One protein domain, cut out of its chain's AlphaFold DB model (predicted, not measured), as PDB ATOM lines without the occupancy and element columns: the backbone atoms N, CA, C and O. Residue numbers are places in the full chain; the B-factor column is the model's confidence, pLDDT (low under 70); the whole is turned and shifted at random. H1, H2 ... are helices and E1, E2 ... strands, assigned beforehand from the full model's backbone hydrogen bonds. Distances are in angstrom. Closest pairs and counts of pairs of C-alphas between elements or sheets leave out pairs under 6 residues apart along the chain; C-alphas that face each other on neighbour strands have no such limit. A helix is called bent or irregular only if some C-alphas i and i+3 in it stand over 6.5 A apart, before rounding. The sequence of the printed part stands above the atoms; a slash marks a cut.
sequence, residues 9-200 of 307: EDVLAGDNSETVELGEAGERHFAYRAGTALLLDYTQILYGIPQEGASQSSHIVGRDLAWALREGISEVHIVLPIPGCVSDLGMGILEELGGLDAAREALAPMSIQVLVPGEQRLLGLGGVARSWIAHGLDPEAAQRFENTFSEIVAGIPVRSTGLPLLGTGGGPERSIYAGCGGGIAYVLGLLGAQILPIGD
ATOM      1  N   GLU A   9      -9.447  -0.556  -6.261       84.88
ATOM      2  CA  GLU A   9     -10.263  -1.369  -7.150       84.88
ATOM      3  C   GLU A   9     -11.716  -0.888  -7.197       84.88
ATOM      4  O   GLU A   9     -12.252  -0.702  -8.284       84.88
ATOM      5  N   ASP A  10     -12.309  -0.550  -6.054       81.50
ATOM      6  CA  ASP A  10     -13.715  -0.141  -5.971       81.50
ATOM      7  C   ASP A  10     -13.973   1.223  -6.633       81.50
ATOM      8  O   ASP A  10     -15.109   1.557  -6.967       81.50
ATOM      9  N   VAL A  11     -12.922   2.031  -6.809       80.50
ATOM     10  CA  VAL A  11     -13.013   3.398  -7.344       80.50
ATOM     11  C   VAL A  11     -12.458   3.496  -8.765       80.50
ATOM     12  O   VAL A  11     -12.993   4.230  -9.594       80.50
ATOM     13  N   LEU A  12     -11.371   2.781  -9.054       82.75
ATOM     14  CA  LEU A  12     -10.596   2.906 -10.289       82.75
ATOM     15  C   LEU A  12     -10.790   1.719 -11.231       82.75
ATOM     16  O   LEU A  12     -10.692   1.890 -12.447       82.75
ATOM     17  N   ALA A  13     -11.068   0.524 -10.706       76.62
ATOM     18  CA  ALA A  13     -11.383  -0.633 -11.530       76.62
ATOM     19  C   ALA A  13     -12.889  -0.639 -11.811       76.62
ATOM     20  O   ALA A  13     -13.639  -1.396 -11.206       76.62
ATOM     21  N   GLY A  14     -13.333   0.246 -12.712       71.56
ATOM     22  CA  GLY A  14     -14.758   0.475 -12.992       71.56
ATOM     23  C   GLY A  14     -15.585  -0.805 -13.194       71.56
ATOM     24  O   GLY A  14     -15.042  -1.849 -13.539       71.56
ATOM     25  N   ASP A  15     -16.909  -0.700 -13.040       74.75
ATOM     26  CA  ASP A  15     -17.889  -1.794 -12.842       74.75
ATOM     27  C   ASP A  15     -17.779  -3.053 -13.731       74.75
ATOM     28  O   ASP A  15     -18.315  -4.103 -13.382       74.75
ATOM     29  N   ASN A  16     -17.122  -2.966 -14.890       81.06
ATOM     30  CA  ASN A  16     -16.935  -4.076 -15.832       81.06
ATOM     31  C   ASN A  16     -15.507  -4.650 -15.824       81.06
ATOM     32  O   ASN A  16     -15.105  -5.288 -16.800       81.06
ATOM     33  N   SER A  17     -14.719  -4.377 -14.785       88.25
ATOM     34  CA  SER A  17     -13.362  -4.897 -14.670       88.25
ATOM     35  C   SER A  17     -13.364  -6.406 -14.398       88.25
ATOM     36  O   SER A  17     -14.176  -6.931 -13.637       88.25
ATOM     37  N   GLU A  18     -12.455  -7.126 -15.052       91.81
ATOM     38  CA  GLU A  18     -12.182  -8.529 -14.759       91.81
ATOM     39  C   GLU A  18     -11.019  -8.639 -13.771       91.81
ATOM     40  O   GLU A  18      -9.991  -7.973 -13.913       91.81
ATOM     41  N   THR A  19     -11.170  -9.496 -12.762       91.81
ATOM     42  CA  THR A  19     -10.078  -9.830 -11.848       91.81
ATOM     43  C   THR A  19      -9.155 -10.849 -12.510       91.81
ATOM     44  O   THR A  19      -9.588 -11.937 -12.893       91.81
ATOM     45  N   VAL A  20      -7.873 -10.512 -12.606       92.06
ATOM     46  CA  VAL A  20      -6.818 -11.364 -13.154       92.06
ATOM     47  C   VAL A  20      -5.905 -11.808 -12.016       92.06
ATOM     48  O   VAL A  20      -5.361 -10.978 -11.294       92.06
ATOM     49  N   GLU A  21      -5.734 -13.118 -11.847       90.94
ATOM     50  CA  GLU A  21      -4.752 -13.678 -10.913       90.94
ATOM     51  C   GLU A  21      -3.359 -13.641 -11.554       90.94
ATOM     52  O   GLU A  21      -3.156 -14.171 -12.648       90.94
ATOM     53  N   LEU A  22      -2.411 -13.014 -10.861       89.12
ATOM     54  CA  LEU A  22      -1.009 -12.902 -11.249       89.12
ATOM     55  C   LEU A  22      -0.103 -13.573 -10.208       89.12
ATOM     56  O   LEU A  22      -0.507 -13.865  -9.077       89.12
ATOM     57  N   GLY A  23       1.151 -13.794 -10.599       82.44
ATOM     58  CA  GLY A  23       2.183 -14.391  -9.753       82.44
ATOM     59  C   GLY A  23       2.170 -15.922  -9.707       82.44
ATOM     60  O   GLY A  23       1.277 -16.600 -10.217       82.44
ATOM     61  N   GLU A  24       3.214 -16.483  -9.097       77.56
ATOM     62  CA  GLU A  24       3.365 -17.926  -8.892       77.56
ATOM     63  C   GLU A  24       2.832 -18.364  -7.517       77.56
ATOM     64  O   GLU A  24       2.409 -17.561  -6.682       77.56
ATOM     65  N   ALA A  25       2.859 -19.673  -7.243       69.06
ATOM     66  CA  ALA A  25       2.457 -20.218  -5.952       69.06
ATOM     67  C   ALA A  25       3.313 -19.640  -4.803       69.06
ATOM     68  O   ALA A  25       4.458 -20.034  -4.618       69.06
ATOM     69  N   GLY A  26       2.722 -18.741  -4.009       66.62
ATOM     70  CA  GLY A  26       3.383 -18.056  -2.887       66.62
ATOM     71  C   GLY A  26       3.483 -16.536  -3.059       66.62
ATOM     72  O   GLY A  26       3.642 -15.839  -2.068       66.62
ATOM     73  N   GLU A  27       3.292 -16.033  -4.281       72.62
ATOM     74  CA  GLU A  27       3.314 -14.603  -4.642       72.62
ATOM     75  C   GLU A  27       2.012 -14.182  -5.346       72.62
ATOM     76  O   GLU A  27       1.973 -13.224  -6.119       72.62
ATOM     77  N   ARG A  28       0.945 -14.954  -5.118       80.75
ATOM     78  CA  ARG A  28      -0.346 -14.748  -5.766       80.75
ATOM     79  C   ARG A  28      -0.954 -13.429  -5.341       80.75
ATOM     80  O   ARG A  28      -1.057 -13.143  -4.150       80.75
ATOM     81  N   HIS A  29      -1.391 -12.678  -6.333       88.06
ATOM     82  CA  HIS A  29      -2.067 -11.412  -6.148       88.06
ATOM     83  C   HIS A  29      -2.993 -11.139  -7.327       88.06
ATOM     84  O   HIS A  29      -3.019 -11.892  -8.303       88.06
ATOM     85  N   PHE A  30      -3.790 -10.082  -7.211       88.94
ATOM     86  CA  PHE A  30      -4.810  -9.764  -8.193       88.94
ATOM     87  C   PHE A  30      -4.545  -8.422  -8.854       88.94
ATOM     88  O   PHE A  30      -4.160  -7.452  -8.202       88.94
ATOM     89  N   ALA A  31      -4.798  -8.391 -10.154       91.94
ATOM     90  CA  ALA A  31      -4.917  -7.184 -10.945       91.94
ATOM     91  C   ALA A  31      -6.357  -7.048 -11.443       91.94
ATOM     92  O   ALA A  31      -7.083  -8.039 -11.547       91.94
ATOM     93  N   TYR A  32      -6.760  -5.833 -11.794       93.88
ATOM     94  CA  TYR A  32      -8.094  -5.573 -12.325       93.88
ATOM     95  C   TYR A  32      -7.980  -4.975 -13.718       93.88
ATOM     96  O   TYR A  32      -7.382  -3.915 -13.898       93.88
ATOM     97  N   ARG A  33      -8.522  -5.664 -14.720       93.81
ATOM     98  CA  ARG A  33      -8.402  -5.284 -16.129       93.81
ATOM     99  C   ARG A  33      -9.735  -4.789 -16.670       93.81
ATOM    100  O   ARG A  33     -10.753  -5.451 -16.524       93.81
ATOM    101  N   ALA A  34      -9.720  -3.661 -17.368       91.94
ATOM    102  CA  ALA A  34     -10.866  -3.136 -18.100       91.94
ATOM    103  C   ALA A  34     -10.437  -2.799 -19.536       91.94
ATOM    104  O   ALA A  34      -9.873  -1.742 -19.812       91.94
ATOM    105  N   GLY A  35     -10.659  -3.730 -20.470       90.50
ATOM    106  CA  GLY A  35     -10.188  -3.586 -21.850       90.50
ATOM    107  C   GLY A  35      -8.658  -3.522 -21.930       90.50
ATOM    108  O   GLY A  35      -7.978  -4.523 -21.682       90.50
ATOM    109  N   THR A  36      -8.122  -2.355 -22.296       92.94
ATOM    110  CA  THR A  36      -6.674  -2.085 -22.384       92.94
ATOM    111  C   THR A  36      -6.117  -1.334 -21.171       92.94
ATOM    112  O   THR A  36      -4.942  -0.963 -21.197       92.94
ATOM    113  N   ALA A  37      -6.933  -1.120 -20.134       94.06
ATOM    114  CA  ALA A  37      -6.525  -0.558 -18.853       94.06
ATOM    115  C   ALA A  37      -6.323  -1.660 -17.803       94.06
ATOM    116  O   ALA A  37      -7.061  -2.651 -17.782       94.06
ATOM    117  N   LEU A  38      -5.336  -1.479 -16.930       95.56
ATOM    118  CA  LEU A  38      -4.983  -2.408 -15.861       95.56
ATOM    119  C   LEU A  38      -4.696  -1.651 -14.563       95.56
ATOM    120  O   LEU A  38      -3.897  -0.718 -14.554       95.56
ATOM    121  N   LEU A  39      -5.293  -2.092 -13.462       95.50
ATOM    122  CA  LEU A  39      -4.963  -1.658 -12.109       95.50
ATOM    123  C   LEU A  39      -4.146  -2.744 -11.404       95.50
ATOM    124  O   LEU A  39      -4.598  -3.883 -11.272       95.50
ATOM    125  N   LEU A  40      -2.964  -2.365 -10.926       95.06
ATOM    126  CA  LEU A  40      -2.070  -3.168 -10.098       95.06
ATOM    127  C   LEU A  40      -2.001  -2.535  -8.706       95.06
ATOM    128  O   LEU A  40      -1.498  -1.420  -8.563       95.06
ATOM    129  N   ASP A  41      -2.495  -3.228  -7.681       93.56
ATOM    130  CA  ASP A  41      -2.438  -2.750  -6.297       93.56
ATOM    131  C   ASP A  41      -1.405  -3.536  -5.486       93.56
ATOM    132  O   ASP A  41      -1.629  -4.675  -5.076       93.56
ATOM    133  N   TYR A  42      -0.261  -2.900  -5.223       93.56
ATOM    134  CA  TYR A  42       0.822  -3.512  -4.462       93.56
ATOM    135  C   TYR A  42       0.752  -3.227  -2.962       93.56
ATOM    136  O   TYR A  42       1.641  -3.661  -2.224       93.56
ATOM    137  N   THR A  43      -0.276  -2.531  -2.467       89.88
ATOM    138  CA  THR A  43      -0.389  -2.247  -1.029       89.88
ATOM    139  C   THR A  43      -0.529  -3.515  -0.191       89.88
ATOM    140  O   THR A  43      -0.046  -3.559   0.930       89.88
ATOM    141  N   GLN A  44      -1.082  -4.594  -0.736       82.44
ATOM    142  CA  GLN A  44      -1.213  -5.861  -0.007       82.44
ATOM    143  C   GLN A  44       0.093  -6.656   0.110       82.44
ATOM    144  O   GLN A  44       0.245  -7.465   1.022       82.44
ATOM    145  N   ILE A  45       1.012  -6.469  -0.839       87.69
ATOM    146  CA  ILE A  45       2.207  -7.317  -0.985       87.69
ATOM    147  C   ILE A  45       3.443  -6.583  -0.477       87.69
ATOM    148  O   ILE A  45       4.321  -7.176   0.143       87.69
ATOM    149  N   LEU A  46       3.515  -5.283  -0.764       91.81
ATOM    150  CA  LEU A  46       4.708  -4.477  -0.551       91.81
ATOM    151  C   LEU A  46       4.574  -3.520   0.636       91.81
ATOM    152  O   LEU A  46       5.495  -2.744   0.870       91.81
ATOM    153  N   TYR A  47       3.458  -3.514   1.373       90.75
ATOM    154  CA  TYR A  47       3.307  -2.638   2.538       90.75
ATOM    155  C   TYR A  47       4.157  -3.109   3.717       90.75
ATOM    156  O   TYR A  47       4.198  -4.294   4.049       90.75
ATOM    157  N   GLY A  48       4.814  -2.153   4.373       90.88
ATOM    158  CA  GLY A  48       5.595  -2.381   5.584       90.88
ATOM    159  C   GLY A  48       7.070  -2.029   5.420       90.88
ATOM    160  O   GLY A  48       7.448  -1.186   4.607       90.88
ATOM    161  N   ILE A  49       7.906  -2.669   6.234       92.50
ATOM    162  CA  ILE A  49       9.359  -2.475   6.255       92.50
ATOM    163  C   ILE A  49      10.085  -3.743   5.786       92.50
ATOM    164  O   ILE A  49       9.533  -4.840   5.928       92.50
ATOM    165  N   PRO A  50      11.315  -3.622   5.260       90.81
ATOM    166  CA  PRO A  50      12.161  -4.769   4.967       90.81
ATOM    167  C   PRO A  50      12.348  -5.657   6.202       90.81
ATOM    168  O   PRO A  50      12.538  -5.161   7.314       90.81
ATOM    169  N   GLN A  51      12.341  -6.975   6.007       83.62
ATOM    170  CA  GLN A  51      12.743  -7.930   7.041       83.62
ATOM    171  C   GLN A  51      14.247  -8.180   6.955       83.62
ATOM    172  O   GLN A  51      14.769  -8.489   5.881       83.62
ATOM    173  N   GLU A  52      14.948  -8.095   8.086       68.06
ATOM    174  CA  GLU A  52      16.387  -8.357   8.130       68.06
ATOM    175  C   GLU A  52      16.731  -9.753   7.591       68.06
ATOM    176  O   GLU A  52      16.185 -10.767   8.023       68.06
ATOM    177  N   GLY A  53      17.670  -9.806   6.643       65.94
ATOM    178  CA  GLY A  53      18.149 -11.056   6.047       65.94
ATOM    179  C   GLY A  53      17.288 -11.612   4.908       65.94
ATOM    180  O   GLY A  53      17.694 -12.597   4.294       65.94
ATOM    181  N   ALA A  54      16.158 -10.981   4.580       65.44
ATOM    182  CA  ALA A  54      15.374 -11.283   3.387       65.44
ATOM    183  C   ALA A  54      15.481 -10.123   2.390       65.44
ATOM    184  O   ALA A  54      15.318  -8.969   2.767       65.44
ATOM    185  N   SER A  55      15.763 -10.426   1.120       63.69
ATOM    186  CA  SER A  55      15.687  -9.429   0.047       63.69
ATOM    187  C   SER A  55      14.231  -9.301  -0.394       63.69
ATOM    188  O   SER A  55      13.667 -10.270  -0.903       63.69
ATOM    189  N   GLN A  56      13.614  -8.137  -0.183       85.44
ATOM    190  CA  GLN A  56      12.299  -7.825  -0.745       85.44
ATOM    191  C   GLN A  56      12.506  -7.089  -2.063       85.44
ATOM    192  O   GLN A  56      12.916  -5.925  -2.085       85.44
ATOM    193  N   SER A  57      12.249  -7.786  -3.166       89.69
ATOM    194  CA  SER A  57      12.530  -7.270  -4.499       89.69
ATOM    195  C   SER A  57      11.290  -6.743  -5.217       89.69
ATOM    196  O   SER A  57      10.173  -7.228  -5.039       89.69
ATOM    197  N   SER A  58      11.527  -5.775  -6.095       94.88
ATOM    198  CA  SER A  58      10.569  -5.231  -7.049       94.88
ATOM    199  C   SER A  58      10.411  -6.052  -8.343       94.88
ATOM    200  O   SER A  58       9.655  -5.629  -9.218       94.88
ATOM    201  N   HIS A  59      11.034  -7.237  -8.476       94.25
ATOM    202  CA  HIS A  59      10.847  -8.139  -9.635       94.25
ATOM    203  C   HIS A  59       9.373  -8.441  -9.936       94.25
ATOM    204  O   HIS A  59       9.001  -8.613 -11.093       94.25
ATOM    205  N   ILE A  60       8.509  -8.502  -8.915       93.12
ATOM    206  CA  ILE A  60       7.066  -8.701  -9.113       93.12
ATOM    207  C   ILE A  60       6.473  -7.632 -10.042       93.12
ATOM    208  O   ILE A  60       5.871  -7.973 -11.054       93.12
ATOM    209  N   VAL A  61       6.803  -6.360  -9.808       95.62
ATOM    210  CA  VAL A  61       6.339  -5.232 -10.625       95.62
ATOM    211  C   VAL A  61       6.872  -5.326 -12.057       95.62
ATOM    212  O   VAL A  61       6.140  -5.085 -13.014       95.62
ATOM    213  N   GLY A  62       8.138  -5.721 -12.224       96.44
ATOM    214  CA  GLY A  62       8.734  -5.936 -13.545       96.44
ATOM    215  C   GLY A  62       8.059  -7.063 -14.333       96.44
ATOM    216  O   GLY A  62       7.737  -6.886 -15.510       96.44
ATOM    217  N   ARG A  63       7.785  -8.201 -13.680       95.56
ATOM    218  CA  ARG A  63       7.092  -9.352 -14.283       95.56
ATOM    219  C   ARG A  63       5.667  -9.006 -14.702       95.56
ATOM    220  O   ARG A  63       5.261  -9.389 -15.801       95.56
ATOM    221  N   ASP A  64       4.940  -8.264 -13.871       96.06
ATOM    222  CA  ASP A  64       3.561  -7.865 -14.157       96.06
ATOM    223  C   ASP A  64       3.498  -6.862 -15.315       96.06
ATOM    224  O   ASP A  64       2.663  -7.004 -16.207       96.06
ATOM    225  N   LEU A  65       4.436  -5.910 -15.385       97.12
ATOM    226  CA  LEU A  65       4.574  -5.009 -16.535       97.12
ATOM    227  C   LEU A  65       4.937  -5.767 -17.819       97.12
ATOM    228  O   LEU A  65       4.358  -5.520 -18.879       97.12
ATOM    229  N   ALA A  66       5.852  -6.737 -17.738       95.88
ATOM    230  CA  ALA A  66       6.191  -7.593 -18.872       95.88
ATOM    231  C   ALA A  66       4.998  -8.450 -19.327       95.88
ATOM    232  O   ALA A  66       4.828  -8.698 -20.523       95.88
ATOM    233  N   TRP A  67       4.169  -8.916 -18.391       95.75
ATOM    234  CA  TRP A  67       2.911  -9.592 -18.694       95.75
ATOM    235  C   TRP A  67       1.914  -8.646 -19.369       95.75
ATOM    236  O   TRP A  67       1.418  -8.976 -20.445       95.75
ATOM    237  N   ALA A  68       1.709  -7.446 -18.824       96.25
ATOM    238  CA  ALA A  68       0.817  -6.434 -19.383       96.25
ATOM    239  C   ALA A  68       1.199  -6.072 -20.832       96.25
ATOM    240  O   ALA A  68       0.327  -5.932 -21.690       96.25
ATOM    241  N   LEU A  69       2.504  -6.006 -21.131       95.44
ATOM    242  CA  LEU A  69       3.021  -5.778 -22.486       95.44
ATOM    243  C   LEU A  69       2.601  -6.890 -23.452       95.44
ATOM    244  O   LEU A  69       2.171  -6.609 -24.570       95.44
ATOM    245  N   ARG A  70       2.701  -8.156 -23.025       95.31
ATOM    246  CA  ARG A  70       2.294  -9.312 -23.843       95.31
ATOM    247  C   ARG A  70       0.788  -9.345 -24.089       95.31
ATOM    248  O   ARG A  70       0.367  -9.753 -25.167       95.31
ATOM    249  N   GLU A  71       0.006  -8.882 -23.123       95.50
ATOM    250  CA  GLU A  71      -1.457  -8.813 -23.202       95.50
ATOM    251  C   GLU A  71      -1.983  -7.592 -23.973       95.50
ATOM    252  O   GLU A  71      -3.197  -7.441 -24.139       95.50
ATOM    253  N   GLY A  72      -1.092  -6.720 -24.459       95.25
ATOM    254  CA  GLY A  72      -1.469  -5.523 -25.211       95.25
ATOM    255  C   GLY A  72      -2.163  -4.457 -24.360       95.25
ATOM    256  O   GLY A  72      -2.978  -3.693 -24.879       95.25
ATOM    257  N   ILE A  73      -1.871  -4.415 -23.059       96.69
ATOM    258  CA  ILE A  73      -2.321  -3.344 -22.166       96.69
ATOM    259  C   ILE A  73      -1.619  -2.043 -22.565       96.69
ATOM    260  O   ILE A  73      -0.417  -2.026 -22.821       96.69
ATOM    261  N   SER A  74      -2.373  -0.947 -22.626       95.62
ATOM    262  CA  SER A  74      -1.862   0.376 -23.007       95.62
ATOM    263  C   SER A  74      -1.936   1.392 -21.874       95.62
ATOM    264  O   SER A  74      -1.287   2.431 -21.952       95.62
ATOM    265  N   GLU A  75      -2.727   1.124 -20.838       96.19
ATOM    266  CA  GLU A  75      -2.911   1.997 -19.682       96.19
ATOM    267  C   GLU A  75      -2.740   1.183 -18.400       96.19
ATOM    268  O   GLU A  75      -3.362   0.134 -18.234       96.19
ATOM    269  N   VAL A  76      -1.861   1.638 -17.508       96.81
ATOM    270  CA  VAL A  76      -1.542   0.933 -16.264       96.81
ATOM    271  C   VAL A  76      -1.575   1.912 -15.100       96.81
ATOM    272  O   VAL A  76      -0.835   2.895 -15.085       96.81
ATOM    273  N   HIS A  77      -2.399   1.616 -14.102       96.12
ATOM    274  CA  HIS A  77      -2.417   2.289 -12.809       96.12
ATOM    275  C   HIS A  77      -1.743   1.391 -11.773       96.12
ATOM    276  O   HIS A  77      -2.132   0.240 -11.600       96.12
ATOM    277  N   ILE A  78      -0.724   1.907 -11.091       97.12
ATOM    278  CA  ILE A  78       0.066   1.170 -10.102       97.12
ATOM    279  C   ILE A  78      -0.097   1.843  -8.748       97.12
ATOM    280  O   ILE A  78       0.400   2.948  -8.557       97.12
ATOM    281  N   VAL A  79      -0.743   1.181  -7.794       96.62
ATOM    282  CA  VAL A  79      -0.893   1.692  -6.428       96.62
ATOM    283  C   VAL A  79       0.275   1.213  -5.577       96.62
ATOM    284  O   VAL A  79       0.520   0.010  -5.460       96.62
ATOM    285  N   LEU A  80       1.005   2.157  -4.980       96.31
ATOM    286  CA  LEU A  80       2.160   1.862  -4.132       96.31
ATOM    287  C   LEU A  80       1.901   2.206  -2.661       96.31
ATOM    288  O   LEU A  80       1.327   3.253  -2.367       96.31
ATOM    289  N   PRO A  81       2.392   1.383  -1.719       93.56
ATOM    290  CA  PRO A  81       2.276   1.665  -0.295       93.56
ATOM    291  C   PRO A  81       3.308   2.680   0.217       93.56
ATOM    292  O   PRO A  81       4.386   2.874  -0.360       93.56
ATOM    293  N   ILE A  82       2.990   3.264   1.377       91.12
ATOM    294  CA  ILE A  82       3.929   3.963   2.259       91.12
ATOM    295  C   ILE A  82       3.697   3.446   3.695       91.12
ATOM    296  O   ILE A  82       2.568   3.556   4.172       91.12
ATOM    297  N   PRO A  83       4.723   2.911   4.387       90.31
ATOM    298  CA  PRO A  83       6.028   2.553   3.837       90.31
ATOM    299  C   PRO A  83       5.916   1.361   2.870       90.31
ATOM    300  O   PRO A  83       5.022   0.523   2.988       90.31
ATOM    301  N   GLY A  84       6.834   1.296   1.906       93.06
ATOM    302  CA  GLY A  84       7.032   0.110   1.074       93.06
ATOM    303  C   GLY A  84       8.213  -0.713   1.582       93.06
ATOM    304  O   GLY A  84       9.243  -0.130   1.915       93.06
ATOM    305  N   CYS A  85       8.087  -2.038   1.624       93.06
ATOM    306  CA  CYS A  85       9.094  -2.946   2.177       93.06
ATOM    307  C   CYS A  85      10.227  -3.292   1.200       93.06
ATOM    308  O   CYS A  85      11.171  -3.972   1.588       93.06
ATOM    309  N   VAL A  86      10.139  -2.842  -0.055       93.62
ATOM    310  CA  VAL A  86      11.131  -3.128  -1.096       93.62
ATOM    311  C   VAL A  86      12.488  -2.537  -0.735       93.62
ATOM    312  O   VAL A  86      12.610  -1.349  -0.442       93.62
ATOM    313  N   SER A  87      13.516  -3.377  -0.807       91.44
ATOM    314  CA  SER A  87      14.885  -3.053  -0.407       91.44
ATOM    315  C   SER A  87      15.850  -2.875  -1.582       91.44
ATOM    316  O   SER A  87      17.032  -2.626  -1.361       91.44
ATOM    317  N   ASP A  88      15.377  -3.022  -2.822       93.12
ATOM    318  CA  ASP A  88      16.191  -2.950  -4.044       93.12
ATOM    319  C   ASP A  88      16.018  -1.644  -4.838       93.12
ATOM    320  O   ASP A  88      16.486  -1.555  -5.969       93.12
ATOM    321  N   LEU A  89      15.346  -0.632  -4.272       91.56
ATOM    322  CA  LEU A  89      15.092   0.671  -4.906       91.56
ATOM    323  C   LEU A  89      14.273   0.602  -6.210       91.56
ATOM    324  O   LEU A  89      14.241   1.572  -6.957       91.56
ATOM    325  N   GLY A  90      13.612  -0.517  -6.514       93.62
ATOM    326  CA  GLY A  90      12.943  -0.710  -7.803       93.62
ATOM    327  C   GLY A  90      13.838  -1.341  -8.877       93.62
ATOM    328  O   GLY A  90      13.409  -1.470 -10.021       93.62
ATOM    329  N   MET A  91      15.083  -1.715  -8.559       94.75
ATOM    330  CA  MET A  91      16.035  -2.226  -9.554       94.75
ATOM    331  C   MET A  91      15.624  -3.578 -10.146       94.75
ATOM    332  O   MET A  91      15.885  -3.803 -11.328       94.75
ATOM    333  N   GLY A  92      14.906  -4.420  -9.396       95.44
ATOM    334  CA  GLY A  92      14.332  -5.665  -9.912       95.44
ATOM    335  C   GLY A  92      13.415  -5.447 -11.123       95.44
ATOM    336  O   GLY A  92      13.399  -6.265 -12.036       95.44
ATOM    337  N   ILE A  93      12.728  -4.298 -11.214       97.19
ATOM    338  CA  ILE A  93      11.946  -3.920 -12.409       97.19
ATOM    339  C   ILE A  93      12.848  -3.820 -13.637       97.19
ATOM    340  O   ILE A  93      12.510  -4.317 -14.710       97.19
ATOM    341  N   LEU A  94      13.995  -3.155 -13.485       96.38
ATOM    342  CA  LEU A  94      14.939  -2.990 -14.582       96.38
ATOM    343  C   LEU A  94      15.558  -4.330 -14.958       96.38
ATOM    344  O   LEU A  94      15.715  -4.592 -16.142       96.38
ATOM    345  N   GLU A  95      15.880  -5.184 -13.990       95.62
ATOM    346  CA  GLU A  95      16.417  -6.519 -14.263       95.62
ATOM    347  C   GLU A  95      15.438  -7.380 -15.078       95.62
ATOM    348  O   GLU A  95      15.840  -7.940 -16.099       95.62
ATOM    349  N   GLU A  96      14.151  -7.403 -14.711       96.06
ATOM    350  CA  GLU A  96      13.104  -8.116 -15.469       96.06
ATOM    351  C   GLU A  96      12.925  -7.584 -16.894       96.06
ATOM    352  O   GLU A  96      12.720  -8.347 -17.839       96.06
ATOM    353  N   LEU A  97      13.001  -6.264 -17.063       96.56
ATOM    354  CA  LEU A  97      12.767  -5.601 -18.345       96.56
ATOM    355  C   LEU A  97      14.044  -5.440 -19.193       96.56
ATOM    356  O   LEU A  97      14.013  -4.795 -20.241       96.56
ATOM    357  N   GLY A  98      15.166  -6.037 -18.774       96.12
ATOM    358  CA  GLY A  98      16.412  -6.065 -19.550       96.12
ATOM    359  C   GLY A  98      17.280  -4.802 -19.445       96.12
ATOM    360  O   GLY A  98      18.125  -4.554 -20.306       96.12
ATOM    361  N   GLY A  99      17.097  -4.008 -18.396       95.31
ATOM    362  CA  GLY A  99      17.846  -2.793 -18.083       95.31
ATOM    363  C   GLY A  99      17.092  -1.508 -18.421       95.31
ATOM    364  O   GLY A  99      16.032  -1.520 -19.040       95.31
ATOM    365  N   LEU A 100      17.653  -0.365 -18.016       93.00
ATOM    366  CA  LEU A 100      16.971   0.934 -18.082       93.00
ATOM    367  C   LEU A 100      16.526   1.340 -19.495       93.00
ATOM    368  O   LEU A 100      15.397   1.790 -19.677       93.00
ATOM    369  N   ASP A 101      17.404   1.214 -20.489       93.25
ATOM    370  CA  ASP A 101      17.091   1.654 -21.851       93.25
ATOM    371  C   ASP A 101      16.104   0.703 -22.545       93.25
ATOM    372  O   ASP A 101      15.164   1.171 -23.185       93.25
ATOM    373  N   ALA A 102      16.256  -0.610 -22.345       95.69
ATOM    374  CA  ALA A 102      15.323  -1.611 -22.862       95.69
ATOM    375  C   ALA A 102      13.928  -1.454 -22.236       95.69
ATOM    376  O   ALA A 102      12.929  -1.450 -22.951       95.69
ATOM    377  N   ALA A 103      13.863  -1.231 -20.920       95.94
ATOM    378  CA  ALA A 103      12.615  -0.985 -20.208       95.94
ATOM    379  C   ALA A 103      11.902   0.278 -20.715       95.94
ATOM    380  O   ALA A 103      10.693   0.254 -20.930       95.94
ATOM    381  N   ARG A 104      12.637   1.372 -20.958       94.19
ATOM    382  CA  ARG A 104      12.068   2.599 -21.542       94.19
ATOM    383  C   ARG A 104      11.489   2.365 -22.925       94.19
ATOM    384  O   ARG A 104      10.403   2.850 -23.210       94.19
ATOM    385  N   GLU A 105      12.218   1.664 -23.787       95.31
ATOM    386  CA  GLU A 105      11.756   1.366 -25.141       95.31
ATOM    387  C   GLU A 105      10.515   0.466 -25.115       95.31
ATOM    388  O   GLU A 105       9.526   0.757 -25.786       95.31
ATOM    389  N   ALA A 106      10.542  -0.580 -24.288       95.62
ATOM    390  CA  ALA A 106       9.443  -1.522 -24.133       95.62
ATOM    391  C   ALA A 106       8.170  -0.865 -23.578       95.62
ATOM    392  O   ALA A 106       7.083  -1.160 -24.068       95.62
ATOM    393  N   LEU A 107       8.292   0.028 -22.588       95.75
ATOM    394  CA  LEU A 107       7.153   0.681 -21.930       95.75
ATOM    395  C   LEU A 107       6.717   1.996 -22.588       95.75
ATOM    396  O   LEU A 107       5.653   2.502 -22.255       95.75
ATOM    397  N   ALA A 108       7.471   2.532 -23.554       93.06
ATOM    398  CA  ALA A 108       7.111   3.746 -24.293       93.06
ATOM    399  C   ALA A 108       5.666   3.794 -24.848       93.06
ATOM    400  O   ALA A 108       5.088   4.883 -24.845       93.06
ATOM    401  N   PRO A 109       5.058   2.694 -25.345       92.44
ATOM    402  CA  PRO A 109       3.670   2.723 -25.811       92.44
ATOM    403  C   PRO A 109       2.623   2.705 -24.684       92.44
ATOM    404  O   PRO A 109       1.441   2.874 -24.979       92.44
ATOM    405  N   MET A 110       3.017   2.487 -23.426       95.69
ATOM    406  CA  MET A 110       2.109   2.440 -22.280       95.69
ATOM    407  C   MET A 110       2.015   3.792 -21.570       95.69
ATOM    408  O   MET A 110       3.017   4.440 -21.273       95.69
ATOM    409  N   SER A 111       0.795   4.179 -21.209       95.81
ATOM    410  CA  SER A 111       0.537   5.235 -20.233       95.81
ATOM    411  C   SER A 111       0.564   4.633 -18.832       95.81
ATOM    412  O   SER A 111      -0.352   3.903 -18.455       95.81
ATOM    413  N   ILE A 112       1.615   4.924 -18.064       97.25
ATOM    414  CA  ILE A 112       1.781   4.408 -16.700       97.25
ATOM    415  C   ILE A 112       1.555   5.537 -15.699       97.25
ATOM    416  O   ILE A 112       2.282   6.536 -15.707       97.25
ATOM    417  N   GLN A 113       0.582   5.351 -14.810       96.44
ATOM    418  CA  GLN A 113       0.342   6.221 -13.665       96.44
ATOM    419  C   GLN A 113       0.641   5.465 -12.372       96.44
ATOM    420  O   GLN A 113       0.124   4.379 -12.128       96.44
ATOM    421  N   VAL A 114       1.479   6.049 -11.529       97.12
ATOM    422  CA  VAL A 114       1.823   5.544 -10.205       97.12
ATOM    423  C   VAL A 114       1.046   6.349  -9.178       97.12
ATOM    424  O   VAL A 114       1.250   7.554  -9.043       97.12
ATOM    425  N   LEU A 115       0.164   5.676  -8.457       96.19
ATOM    426  CA  LEU A 115      -0.737   6.252  -7.476       96.19
ATOM    427  C   LEU A 115      -0.155   6.057  -6.080       96.19
ATOM    428  O   LEU A 115       0.114   4.931  -5.654       96.19
ATOM    429  N   VAL A 116       0.058   7.163  -5.372       94.62
ATOM    430  CA  VAL A 116       0.708   7.161  -4.054       94.62
ATOM    431  C   VAL A 116      -0.202   7.767  -2.983       94.62
ATOM    432  O   VAL A 116      -0.934   8.718  -3.263       94.62
ATOM    433  N   PRO A 117      -0.185   7.254  -1.741       90.31
ATOM    434  CA  PRO A 117      -1.078   7.739  -0.692       90.31
ATOM    435  C   PRO A 117      -0.655   9.104  -0.133       90.31
ATOM    436  O   PRO A 117      -1.518   9.846   0.343       90.31
ATOM    437  N   GLY A 118       0.632   9.452  -0.221       89.75
ATOM    438  CA  GLY A 118       1.203  10.678   0.333       89.75
ATOM    439  C   GLY A 118       2.637  10.935  -0.134       89.75
ATOM    440  O   GLY A 118       3.133  10.284  -1.052       89.75
ATOM    441  N   GLU A 119       3.293  11.915   0.485       91.50
ATOM    442  CA  GLU A 119       4.684  12.267   0.193       91.50
ATOM    443  C   GLU A 119       5.658  11.319   0.906       91.50
ATOM    444  O   GLU A 119       5.528  11.042   2.093       91.50
ATOM    445  N   GLN A 120       6.673  10.846   0.186       92.94
ATOM    446  CA  GLN A 120       7.794  10.083   0.730       92.94
ATOM    447  C   GLN A 120       9.004  10.306  -0.176       92.94
ATOM    448  O   GLN A 120       9.049   9.845  -1.322       92.94
ATOM    449  N   ARG A 121      10.014  11.018   0.333       94.19
ATOM    450  CA  ARG A 121      11.269  11.208  -0.404       94.19
ATOM    451  C   ARG A 121      12.045   9.900  -0.429       94.19
ATOM    452  O   ARG A 121      11.874   9.052   0.445       94.19
ATOM    453  N   LEU A 122      12.916   9.760  -1.425       93.56
ATOM    454  CA  LEU A 122      13.785   8.593  -1.543       93.56
ATOM    455  C   LEU A 122      14.856   8.585  -0.444       93.56
ATOM    456  O   LEU A 122      14.949   7.626   0.312       93.56
ATOM    457  N   LEU A 123      15.595   9.691  -0.324       93.00
ATOM    458  CA  LEU A 123      16.746   9.848   0.569       93.00
ATOM    459  C   LEU A 123      16.566  11.027   1.539       93.00
ATOM    460  O   LEU A 123      15.756  11.936   1.319       93.00
ATOM    461  N   GLY A 124      17.390  11.053   2.581       89.81
ATOM    462  CA  GLY A 124      17.545  12.150   3.527       89.81
ATOM    463  C   GLY A 124      16.562  12.117   4.699       89.81
ATOM    464  O   GLY A 124      16.017  11.085   5.077       89.81
ATOM    465  N   LEU A 125      16.328  13.287   5.303       86.44
ATOM    466  CA  LEU A 125      15.583  13.415   6.567       86.44
ATOM    467  C   LEU A 125      14.101  13.013   6.483       86.44
ATOM    468  O   LEU A 125      13.512  12.691   7.508       86.44
ATOM    469  N   GLY A 126      13.520  13.025   5.284       86.31
ATOM    470  CA  GLY A 126      12.185  12.490   4.990       86.31
ATOM    471  C   GLY A 126      12.242  11.294   4.038       86.31
ATOM    472  O   GLY A 126      11.312  11.097   3.264       86.31
ATOM    473  N   GLY A 127      13.380  10.593   4.011       92.06
ATOM    474  CA  GLY A 127      13.679   9.469   3.130       92.06
ATOM    475  C   GLY A 127      13.049   8.150   3.578       92.06
ATOM    476  O   GLY A 127      12.509   8.042   4.685       92.06
ATOM    477  N   VAL A 128      13.166   7.128   2.730       94.50
ATOM    478  CA  VAL A 128      12.623   5.783   2.979       94.50
ATOM    479  C   VAL A 128      13.206   5.178   4.257       94.50
ATOM    480  O   VAL A 128      12.457   4.711   5.113       94.50
ATOM    481  N   ALA A 129      14.527   5.270   4.451       94.00
ATOM    482  CA  ALA A 129      15.192   4.725   5.634       94.00
ATOM    483  C   ALA A 129      14.657   5.331   6.941       94.00
ATOM    484  O   ALA A 129      14.459   4.621   7.928       94.00
ATOM    485  N   ARG A 130      14.361   6.639   6.955       93.50
ATOM    486  CA  ARG A 130      13.786   7.301   8.134       93.50
ATOM    487  C   ARG A 130      12.383   6.786   8.441       93.50
ATOM    488  O   ARG A 130      12.067   6.566   9.610       93.50
ATOM    489  N   SER A 131      11.576   6.591   7.402       92.19
ATOM    490  CA  SER A 131      10.237   6.014   7.517       92.19
ATOM    491  C   SER A 131      10.297   4.600   8.097       92.19
ATOM    492  O   SER A 131       9.593   4.297   9.059       92.19
ATOM    493  N   TRP A 132      11.220   3.762   7.623       94.12
ATOM    494  CA  TRP A 132      11.411   2.417   8.166       94.12
ATOM    495  C   TRP A 132      11.855   2.406   9.633       94.12
ATOM    496  O   TRP A 132      11.335   1.604  10.406       94.12
ATOM    497  N   ILE A 133      12.741   3.320  10.049       94.00
ATOM    498  CA  ILE A 133      13.122   3.472  11.468       94.00
ATOM    499  C   ILE A 133      11.897   3.798  12.329       94.00
ATOM    500  O   ILE A 133      11.729   3.231  13.406       94.00
ATOM    501  N   ALA A 134      11.020   4.694  11.861       90.19
ATOM    502  CA  ALA A 134       9.795   5.043  12.584       90.19
ATOM    503  C   ALA A 134       8.841   3.844  12.746       90.19
ATOM    504  O   ALA A 134       8.096   3.784  13.721       90.19
ATOM    505  N   HIS A 135       8.918   2.873  11.834       89.50
ATOM    506  CA  HIS A 135       8.153   1.626  11.862       89.50
ATOM    507  C   HIS A 135       8.913   0.453  12.512       89.50
ATOM    508  O   HIS A 135       8.429  -0.676  12.492       89.50
ATOM    509  N   GLY A 136      10.074   0.710  13.125       91.62
ATOM    510  CA  GLY A 136      10.789  -0.258  13.958       91.62
ATOM    511  C   GLY A 136      11.967  -0.976  13.299       91.62
ATOM    512  O   GLY A 136      12.508  -1.893  13.914       91.62
ATOM    513  N   LEU A 137      12.394  -0.577  12.095       92.88
ATOM    514  CA  LEU A 137      13.643  -1.082  11.516       92.88
ATOM    515  C   LEU A 137      14.845  -0.591  12.333       92.88
ATOM    516  O   LEU A 137      14.893   0.570  12.752       92.88
ATOM    517  N   ASP A 138      15.837  -1.459  12.511       93.69
ATOM    518  CA  ASP A 138      17.088  -1.092  13.162       93.69
ATOM    519  C   ASP A 138      17.781   0.084  12.428       93.69
ATOM    520  O   ASP A 138      17.920   0.052  11.198       93.69
ATOM    521  N   PRO A 139      18.230   1.138  13.142       94.00
ATOM    522  CA  PRO A 139      18.866   2.293  12.513       94.00
ATOM    523  C   PRO A 139      20.139   1.979  11.718       94.00
ATOM    524  O   PRO A 139      20.403   2.653  10.722       94.00
ATOM    525  N   GLU A 140      20.934   0.981  12.119       94.00
ATOM    526  CA  GLU A 140      22.142   0.585  11.387       94.00
ATOM    527  C   GLU A 140      21.772  -0.151  10.093       94.00
ATOM    528  O   GLU A 140      22.349   0.111   9.034       94.00
ATOM    529  N   ALA A 141      20.761  -1.024  10.138       92.31
ATOM    530  CA  ALA A 141      20.181  -1.626   8.938       92.31
ATOM    531  C   ALA A 141      19.621  -0.563   7.976       92.31
ATOM    532  O   ALA A 141      19.973  -0.557   6.795       92.31
ATOM    533  N   ALA A 142      18.829   0.383   8.481       92.94
ATOM    534  CA  ALA A 142      18.268   1.475   7.689       92.94
ATOM    535  C   ALA A 142      19.357   2.348   7.035       92.94
ATOM    536  O   ALA A 142      19.261   2.675   5.853       92.94
ATOM    537  N   GLN A 143      20.429   2.675   7.767       93.25
ATOM    538  CA  GLN A 143      21.549   3.456   7.233       93.25
ATOM    539  C   GLN A 143      22.312   2.710   6.129       93.25
ATOM    540  O   GLN A 143      22.801   3.341   5.190       93.25
ATOM    541  N   ARG A 144      22.417   1.375   6.207       92.50
ATOM    542  CA  ARG A 144      23.002   0.571   5.123       92.50
ATOM    543  C   ARG A 144      22.176   0.681   3.844       92.50
ATOM    544  O   ARG A 144      22.760   0.951   2.799       92.50
ATOM    545  N   PHE A 145      20.850   0.558   3.936       92.19
ATOM    546  CA  PHE A 145      19.971   0.758   2.779       92.19
ATOM    547  C   PHE A 145      20.092   2.171   2.202       92.19
ATOM    548  O   PHE A 145      20.264   2.313   0.997       92.19
ATOM    549  N   GLU A 146      20.098   3.205   3.046       94.12
ATOM    550  CA  GLU A 146      20.273   4.602   2.619       94.12
ATOM    551  C   GLU A 146      21.574   4.808   1.816       94.12
ATOM    552  O   GLU A 146      21.583   5.483   0.780       94.12
ATOM    553  N   ASN A 147      22.679   4.197   2.261       93.94
ATOM    554  CA  ASN A 147      23.966   4.268   1.567       93.94
ATOM    555  C   ASN A 147      23.909   3.550   0.214       93.94
ATOM    556  O   ASN A 147      24.290   4.129  -0.801       93.94
ATOM    557  N   THR A 148      23.382   2.323   0.186       92.12
ATOM    558  CA  THR A 148      23.205   1.554  -1.053       92.12
ATOM    559  C   THR A 148      22.319   2.300  -2.049       92.12
ATOM    560  O   THR A 148      22.653   2.401  -3.226       92.12
ATOM    561  N   PHE A 149      21.223   2.897  -1.583       92.50
ATOM    562  CA  PHE A 149      20.334   3.696  -2.417       92.50
ATOM    563  C   PHE A 149      21.040   4.921  -2.991       92.50
ATOM    564  O   PHE A 149      20.920   5.201  -4.183       92.50
ATOM    565  N   SER A 150      21.827   5.618  -2.171       92.38
ATOM    566  CA  SER A 150      22.616   6.770  -2.609       92.38
ATOM    567  C   SER A 150      23.630   6.399  -3.698       92.38
ATOM    568  O   SER A 150      23.771   7.129  -4.679       92.38
ATOM    569  N   GLU A 151      24.307   5.257  -3.557       92.44
ATOM    570  CA  GLU A 151      25.255   4.740  -4.551       92.44
ATOM    571  C   GLU A 151      24.565   4.374  -5.872       92.44
ATOM    572  O   GLU A 151      25.036   4.774  -6.940       92.44
ATOM    573  N   ILE A 152      23.424   3.677  -5.812       91.06
ATOM    574  CA  ILE A 152      22.640   3.308  -7.001       91.06
ATOM    575  C   ILE A 152      22.158   4.563  -7.736       91.06
ATOM    576  O   ILE A 152      22.359   4.686  -8.944       91.06
ATOM    577  N   VAL A 153      21.565   5.521  -7.016       90.75
ATOM    578  CA  VAL A 153      21.070   6.778  -7.601       90.75
ATOM    579  C   VAL A 153      22.208   7.558  -8.260       90.75
ATOM    580  O   VAL A 153      22.039   8.054  -9.372       90.75
ATOM    581  N   ALA A 154      23.384   7.621  -7.628       88.50
ATOM    582  CA  ALA A 154      24.558   8.277  -8.202       88.50
ATOM    583  C   ALA A 154      25.078   7.589  -9.479       88.50
ATOM    584  O   ALA A 154      25.690   8.248 -10.324       88.50
ATOM    585  N   GLY A 155      24.844   6.282  -9.627       85.69
ATOM    586  CA  GLY A 155      25.243   5.494 -10.793       85.69
ATOM    587  C   GLY A 155      24.307   5.606 -12.000       85.69
ATOM    588  O   GLY A 155      24.709   5.247 -13.109       85.69
ATOM    589  N   ILE A 156      23.078   6.107 -11.828       84.75
ATOM    590  CA  ILE A 156      22.100   6.212 -12.916       84.75
ATOM    591  C   ILE A 156      22.259   7.564 -13.635       84.75
ATOM    592  O   ILE A 156      22.095   8.621 -13.023       84.75
ATOM    593  N   PRO A 157      22.521   7.582 -14.956       70.06
ATOM    594  CA  PRO A 157      22.619   8.824 -15.708       70.06
ATOM    595  C   PRO A 157      21.228   9.450 -15.877       70.06
ATOM    596  O   PRO A 157      20.444   9.061 -16.748       70.06
ATOM    597  N   VAL A 158      20.911  10.449 -15.054       64.19
ATOM    598  CA  VAL A 158      19.664  11.209 -15.178       64.19
ATOM    599  C   VAL A 158      19.753  12.114 -16.405       64.19
ATOM    600  O   VAL A 158      20.439  13.139 -16.414       64.19
ATOM    601  N   ARG A 159      19.037  11.751 -17.473       55.72
ATOM    602  CA  ARG A 159      18.749  12.689 -18.559       55.72
ATOM    603  C   ARG A 159      17.706  13.672 -18.038       55.72
ATOM    604  O   ARG A 159      16.568  13.286 -17.814       55.72
ATOM    605  N   SER A 160      18.099  14.926 -17.821       49.31
ATOM    606  CA  SER A 160      17.148  16.004 -17.530       49.31
ATOM    607  C   SER A 160      16.107  16.072 -18.651       49.31
ATOM    608  O   SER A 160      16.441  16.407 -19.788       49.31
ATOM    609  N   THR A 161      14.857  15.740 -18.342       46.16
ATOM    610  CA  THR A 161      13.714  15.831 -19.262       46.16
ATOM    611  C   THR A 161      12.854  17.073 -18.996       46.16
ATOM    612  O   THR A 161      11.668  17.078 -19.308       46.16
ATOM    613  N   GLY A 162      13.425  18.162 -18.460       43.56
ATOM    614  CA  GLY A 162      12.663  19.381 -18.165       43.56
ATOM    615  C   GLY A 162      13.459  20.680 -18.283       43.56
ATOM    616  O   GLY A 162      14.600  20.779 -17.831       43.56
ATOM    617  N   LEU A 163      12.833  21.700 -18.886       39.81
ATOM    618  CA  LEU A 163      13.357  23.065 -18.962       39.81
ATOM    619  C   LEU A 163      13.583  23.639 -17.541       39.81
ATOM    620  O   LEU A 163      12.630  23.712 -16.765       39.81
ATOM    621  N   PRO A 164      14.792  24.133 -17.203       38.53
ATOM    622  CA  PRO A 164      15.151  24.570 -15.844       38.53
ATOM    623  C   PRO A 164      14.406  25.804 -15.301       38.53
ATOM    624  O   PRO A 164      14.636  26.207 -14.164       38.53
ATOM    625  N   LEU A 165      13.562  26.457 -16.101       43.78
ATOM    626  CA  LEU A 165      13.090  27.825 -15.841       43.78
ATOM    627  C   LEU A 165      11.811  27.933 -14.992       43.78
ATOM    628  O   LEU A 165      11.419  29.047 -14.660       43.78
ATOM    629  N   LEU A 166      11.186  26.813 -14.606       44.25
ATOM    630  CA  LEU A 166       9.958  26.794 -13.787       44.25
ATOM    631  C   LEU A 166      10.133  26.200 -12.378       44.25
ATOM    632  O   LEU A 166       9.149  25.988 -11.680       44.25
ATOM    633  N   GLY A 167      11.364  25.947 -11.917       37.75
ATOM    634  CA  GLY A 167      11.633  25.568 -10.517       37.75
ATOM    635  C   GLY A 167      11.123  24.186 -10.073       37.75
ATOM    636  O   GLY A 167      11.441  23.753  -8.972       37.75
ATOM    637  N   THR A 168      10.401  23.465 -10.932       43.47
ATOM    638  CA  THR A 168       9.942  22.079 -10.732       43.47
ATOM    639  C   THR A 168      10.877  21.038 -11.362       43.47
ATOM    640  O   THR A 168      10.655  19.838 -11.232       43.47
ATOM    641  N   GLY A 169      11.943  21.483 -12.036       40.91
ATOM    642  CA  GLY A 169      12.919  20.631 -12.720       40.91
ATOM    643  C   GLY A 169      13.969  20.051 -11.773       40.91
ATOM    644  O   GLY A 169      15.091  20.552 -11.698       40.91
ATOM    645  N   GLY A 170      13.610  18.994 -11.052       52.75
ATOM    646  CA  GLY A 170      14.559  18.023 -10.508       52.75
ATOM    647  C   GLY A 170      14.462  16.721 -11.299       52.75
ATOM    648  O   GLY A 170      13.416  16.446 -11.882       52.75
ATOM    649  N   GLY A 171      15.530  15.923 -11.339       64.31
ATOM    650  CA  GLY A 171      15.399  14.549 -11.813       64.31
ATOM    651  C   GLY A 171      14.439  13.745 -10.919       64.31
ATOM    652  O   GLY A 171      14.090  14.212  -9.825       64.31
ATOM    653  N   PRO A 172      13.994  12.553 -11.351       73.00
ATOM    654  CA  PRO A 172      13.068  11.714 -10.587       73.00
ATOM    655  C   PRO A 172      13.500  11.473  -9.133       73.00
ATOM    656  O   PRO A 172      12.651  11.364  -8.254       73.00
ATOM    657  N   GLU A 173      14.804  11.483  -8.847       74.06
ATOM    658  CA  GLU A 173      15.388  11.317  -7.510       74.06
ATOM    659  C   GLU A 173      15.034  12.447  -6.532       74.06
ATOM    660  O   GLU A 173      15.063  12.259  -5.317       74.06
ATOM    661  N   ARG A 174      14.698  13.636  -7.049       77.69
ATOM    662  CA  ARG A 174      14.322  14.811  -6.245       77.69
ATOM    663  C   ARG A 174      12.819  14.931  -6.029       77.69
ATOM    664  O   ARG A 174      12.396  15.823  -5.287       77.69
ATOM    665  N   SER A 175      12.029  14.062  -6.662       87.19
ATOM    666  CA  SER A 175      10.588  14.011  -6.453       87.19
ATOM    667  C   SER A 175      10.273  13.749  -4.980       87.19
ATOM    668  O   SER A 175      10.913  12.933  -4.312       87.19
ATOM    669  N   ILE A 176       9.250  14.433  -4.473       91.75
ATOM    670  CA  ILE A 176       8.722  14.223  -3.120       91.75
ATOM    671  C   ILE A 176       8.024  12.867  -2.962       91.75
ATOM    672  O   ILE A 176       7.727  12.482  -1.840       91.75
ATOM    673  N   TYR A 177       7.811  12.136  -4.061       93.81
ATOM    674  CA  TYR A 177       7.198  10.805  -4.086       93.81
ATOM    675  C   TYR A 177       8.189   9.683  -4.418       93.81
ATOM    676  O   TYR A 177       7.803   8.520  -4.458       93.81
ATOM    677  N   ALA A 178       9.460  10.007  -4.675       93.81
ATOM    678  CA  ALA A 178      10.454   9.058  -5.177       93.81
ATOM    679  C   ALA A 178      10.652   7.824  -4.274       93.81
ATOM    680  O   ALA A 178      11.022   6.762  -4.762       93.81
ATOM    681  N   GLY A 179      10.398   7.951  -2.969       94.88
ATOM    682  CA  GLY A 179      10.527   6.864  -2.000       94.88
ATOM    683  C   GLY A 179       9.293   5.970  -1.853       94.88
ATOM    684  O   GLY A 179       9.360   4.974  -1.134       94.88
ATOM    685  N   CYS A 180       8.170   6.281  -2.507       95.12
ATOM    686  CA  CYS A 180       6.965   5.451  -2.412       95.12
ATOM    687  C   CYS A 180       7.238   4.033  -2.937       95.12
ATOM    688  O   CYS A 180       7.968   3.849  -3.917       95.12
ATOM    689  N   GLY A 181       6.680   3.022  -2.263       95.12
ATOM    690  CA  GLY A 181       6.964   1.620  -2.572       95.12
ATOM    691  C   GLY A 181       8.436   1.223  -2.381       95.12
ATOM    692  O   GLY A 181       8.908   0.351  -3.096       95.12
ATOM    693  N   GLY A 182       9.191   1.886  -1.496       93.94
ATOM    694  CA  GLY A 182      10.608   1.562  -1.254       93.94
ATOM    695  C   GLY A 182      11.548   1.957  -2.402       93.94
ATOM    696  O   GLY A 182      12.612   1.372  -2.563       93.94
ATOM    697  N   GLY A 183      11.150   2.934  -3.224       94.88
ATOM    698  CA  GLY A 183      11.915   3.386  -4.393       94.88
ATOM    699  C   GLY A 183      11.363   2.917  -5.741       94.88
ATOM    700  O   GLY A 183      11.816   3.398  -6.777       94.88
ATOM    701  N   ILE A 184      10.325   2.069  -5.762       96.94
ATOM    702  CA  ILE A 184       9.642   1.692  -7.013       96.94
ATOM    703  C   ILE A 184       9.173   2.934  -7.786       96.94
ATOM    704  O   ILE A 184       9.373   3.016  -8.997       96.94
ATOM    705  N   ALA A 185       8.601   3.927  -7.095       96.44
ATOM    706  CA  ALA A 185       8.150   5.164  -7.732       96.44
ATOM    707  C   ALA A 185       9.294   5.910  -8.443       96.44
ATOM    708  O   ALA A 185       9.094   6.453  -9.528       96.44
ATOM    709  N   TYR A 186      10.502   5.908  -7.870       95.25
ATOM    710  CA  TYR A 186      11.681   6.494  -8.502       95.25
ATOM    711  C   TYR A 186      12.040   5.792  -9.818       95.25
ATOM    712  O   TYR A 186      12.204   6.465 -10.838       95.25
ATOM    713  N   VAL A 187      12.114   4.455  -9.824       95.69
ATOM    714  CA  VAL A 187      12.437   3.694 -11.043       95.69
ATOM    715  C   VAL A 187      11.345   3.836 -12.096       95.69
ATOM    716  O   VAL A 187      11.657   4.127 -13.248       95.69
ATOM    717  N   LEU A 188      10.069   3.736 -11.727       96.06
ATOM    718  CA  LEU A 188       8.971   3.966 -12.671       96.06
ATOM    719  C   LEU A 188       8.993   5.401 -13.228       96.06
ATOM    720  O   LEU A 188       8.784   5.601 -14.424       96.06
ATOM    721  N   GLY A 189       9.351   6.395 -12.411       93.44
ATOM    722  CA  GLY A 189       9.578   7.770 -12.866       93.44
ATOM    723  C   GLY A 189      10.732   7.892 -13.872       93.44
ATOM    724  O   GLY A 189      10.614   8.619 -14.858       93.44
ATOM    725  N   LEU A 190      11.827   7.140 -13.698       92.06
ATOM    726  CA  LEU A 190      12.910   7.056 -14.693       92.06
ATOM    727  C   LEU A 190      12.457   6.427 -16.017       92.06
ATOM    728  O   LEU A 190      13.055   6.730 -17.057       92.06
ATOM    729  N   LEU A 191      11.446   5.558 -15.971       92.81
ATOM    730  CA  LEU A 191      10.820   4.911 -17.126       92.81
ATOM    731  C   LEU A 191       9.732   5.778 -17.781       92.81
ATOM    732  O   LEU A 191       9.206   5.396 -18.820       92.81
ATOM    733  N   GLY A 192       9.449   6.966 -17.235       90.38
ATOM    734  CA  GLY A 192       8.498   7.927 -17.797       90.38
ATOM    735  C   GLY A 192       7.088   7.852 -17.211       90.38
ATOM    736  O   GLY A 192       6.197   8.531 -17.720       90.38
ATOM    737  N   ALA A 193       6.875   7.070 -16.148       94.19
ATOM    738  CA  ALA A 193       5.589   7.026 -15.467       94.19
ATOM    739  C   ALA A 193       5.259   8.367 -14.790       94.19
ATOM    740  O   ALA A 193       6.135   9.055 -14.255       94.19
ATOM    741  N   GLN A 194       3.975   8.722 -14.775       94.38
ATOM    742  CA  GLN A 194       3.473   9.869 -14.023       94.38
ATOM    743  C   GLN A 194       3.170   9.446 -12.592       94.38
ATOM    744  O   GLN A 194       2.478   8.461 -12.383       94.38
ATOM    745  N   ILE A 195       3.669  10.184 -11.601       94.06
ATOM    746  CA  ILE A 195       3.423   9.882 -10.187       94.06
ATOM    747  C   ILE A 195       2.404  10.886  -9.653       94.06
ATOM    748  O   ILE A 195       2.651  12.092  -9.707       94.06
ATOM    749  N   LEU A 196       1.275  10.388  -9.156       93.56
ATOM    750  CA  LEU A 196       0.122  11.182  -8.744       93.56
ATOM    751  C   LEU A 196      -0.358  10.745  -7.353       93.56
ATOM    752  O   LEU A 196      -0.388   9.547  -7.063       93.56
ATOM    753  N   PRO A 197      -0.779  11.676  -6.482       92.88
ATOM    754  CA  PRO A 197      -1.506  11.311  -5.276       92.88
ATOM    755  C   PRO A 197      -2.808  10.600  -5.645       92.88
ATOM    756  O   PRO A 197      -3.602  11.125  -6.427       92.88
ATOM    757  N   ILE A 198      -3.064   9.432  -5.054       92.25
ATOM    758  CA  ILE A 198      -4.274   8.648  -5.348       92.25
ATOM    759  C   ILE A 198      -5.552   9.455  -5.087       92.25
ATOM    760  O   ILE A 198      -6.515   9.366  -5.842       92.25
ATOM    761  N   GLY A 199      -5.528  10.322  -4.070       91.44
ATOM    762  CA  GLY A 199      -6.631  11.220  -3.764       91.44
ATOM    763  C   GLY A 199      -7.022  12.154  -4.906       91.44
ATOM    764  O   GLY A 199      -8.208  12.395  -5.083       91.44
ATOM    765  N   ASP A 200      -6.065  12.655  -5.690       91.75
ATOM    766  CA  ASP A 200      -6.378  13.532  -6.825       91.75
ATOM    767  C   ASP A 200      -7.105  12.760  -7.930       91.75
ATOM    768  O   ASP A 200      -8.087  13.253  -8.477       91.75
TER     769      ASP A 200
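What this domain is: This is residues 9 to 200 of the 307 residues of an uncharacterized protein of Ancrocorticia populi (UniProt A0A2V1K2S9). A strongly twisted sheet of six strands has H3 and H8 packed along one face, with H4 packing on both helices and H5 near by; a helical hairpin, H6 and H7, lies at the end of the body away from E1 and E2. From the link between H7 and H8, residues 163 to 168 stick out. The printed part has 192 residues with eight named helices and six named strands, in the order H1 E1 E2 E3 H2 H3 E4 H4 H5 E5 H6 H7 H8 E6. The sheet, E1 E2 E3 E4 E5 E6, is mixed, and so is the class; the whole is compact, with a radius of gyration of the C-alphas of 16.0 A and spans of 46 by 43 by 33 A.

How they stand to each other: H1, residues 9 to 12, only grazes the sheet. E1, 18 to 22, E2, 29 to 34, and E3, 37 to 41, form a meander, each strand the antiparallel neighbour of the one before, in two hairpins; N 20 and O 31 are 2.8 A apart, N 39 and O 32 2.8 A, within hydrogen-bond range. H2, 43 to 46, only grazes the sheet. H3, 59 to 70, lies over E3 at a height over the sheet of 8.7 A, along the strands. E4, 75 to 79, is parallel to E3, with N 40 and O 77 2.8 A apart. H4, 91 to 96, touches H3 at a steep tilt of 40 degrees, closest at the C-alphas of Gly 62 and Ile 93, 4.0 A. H5, 100 to 107, is close to H4 but not clearly touching, the closest C-alphas being those of Leu 94 and Leu 100, 5.6 A. E5, 111 to 116, is parallel to E4, with N 115 and O 78 2.7 A apart. H6, 128 to 134, and H7, 139 to 155, form a helical hairpin; residues 139 to 146 of H7 alone touch H6, closest at the C-alphas of Ala 129 and Ala 142, 4.9 A. H8, 180 to 190, is on the same face as H3, two layers with the sheet, at a height over the sheet of 9.1 A; it touches H4, closest at the C-alphas of Met 91 and Val 187, 7.1 A. H8 is irregular, with C-alphas 182 and 185 7.8 A apart. H6 and H8 only just touch, with 3 pairs of C-alphas within 8 A, closest at Val 128 and Gly 182, 6.3 A. E6, 194 to 197, is parallel to E5, with N 114 and O 194 2.7 A apart. Three strand-helix-strand units, parallel neighbour strands joined through helices, are E3, H2 H3, E4 and E4, H4 H5, E5, both with right-handed crossovers, and E5, H6 H7 H8, E6. Every O i to N i+4 pair is within hydrogen-bond range in H3, H4, H5, H6 and H7, and 5 of 7 in H8; H1 and H2 are too short for such a pair.

Where its parts are: H1 begins at C-alpha 9, (-10.263, -1.369, -7.150). H7 is 24.4 A long, E2 17.0 A, H3 16.6 A and E5 16.3 A. E6 ends at C-alpha 197, (-1.506, 11.311, -5.276).

The domain as a whole: The two C-alphas farthest apart, of Ala 25 and Leu 165, are 50.2 A apart. The printed part has no cut. The links H2 to H3, E4 to H4, E5 to H6 and H7 to H8 are long. The mean pLDDT of the printed part is 87.7; residues 25 to 26, 52 to 55 and 158 to 171 are under 70.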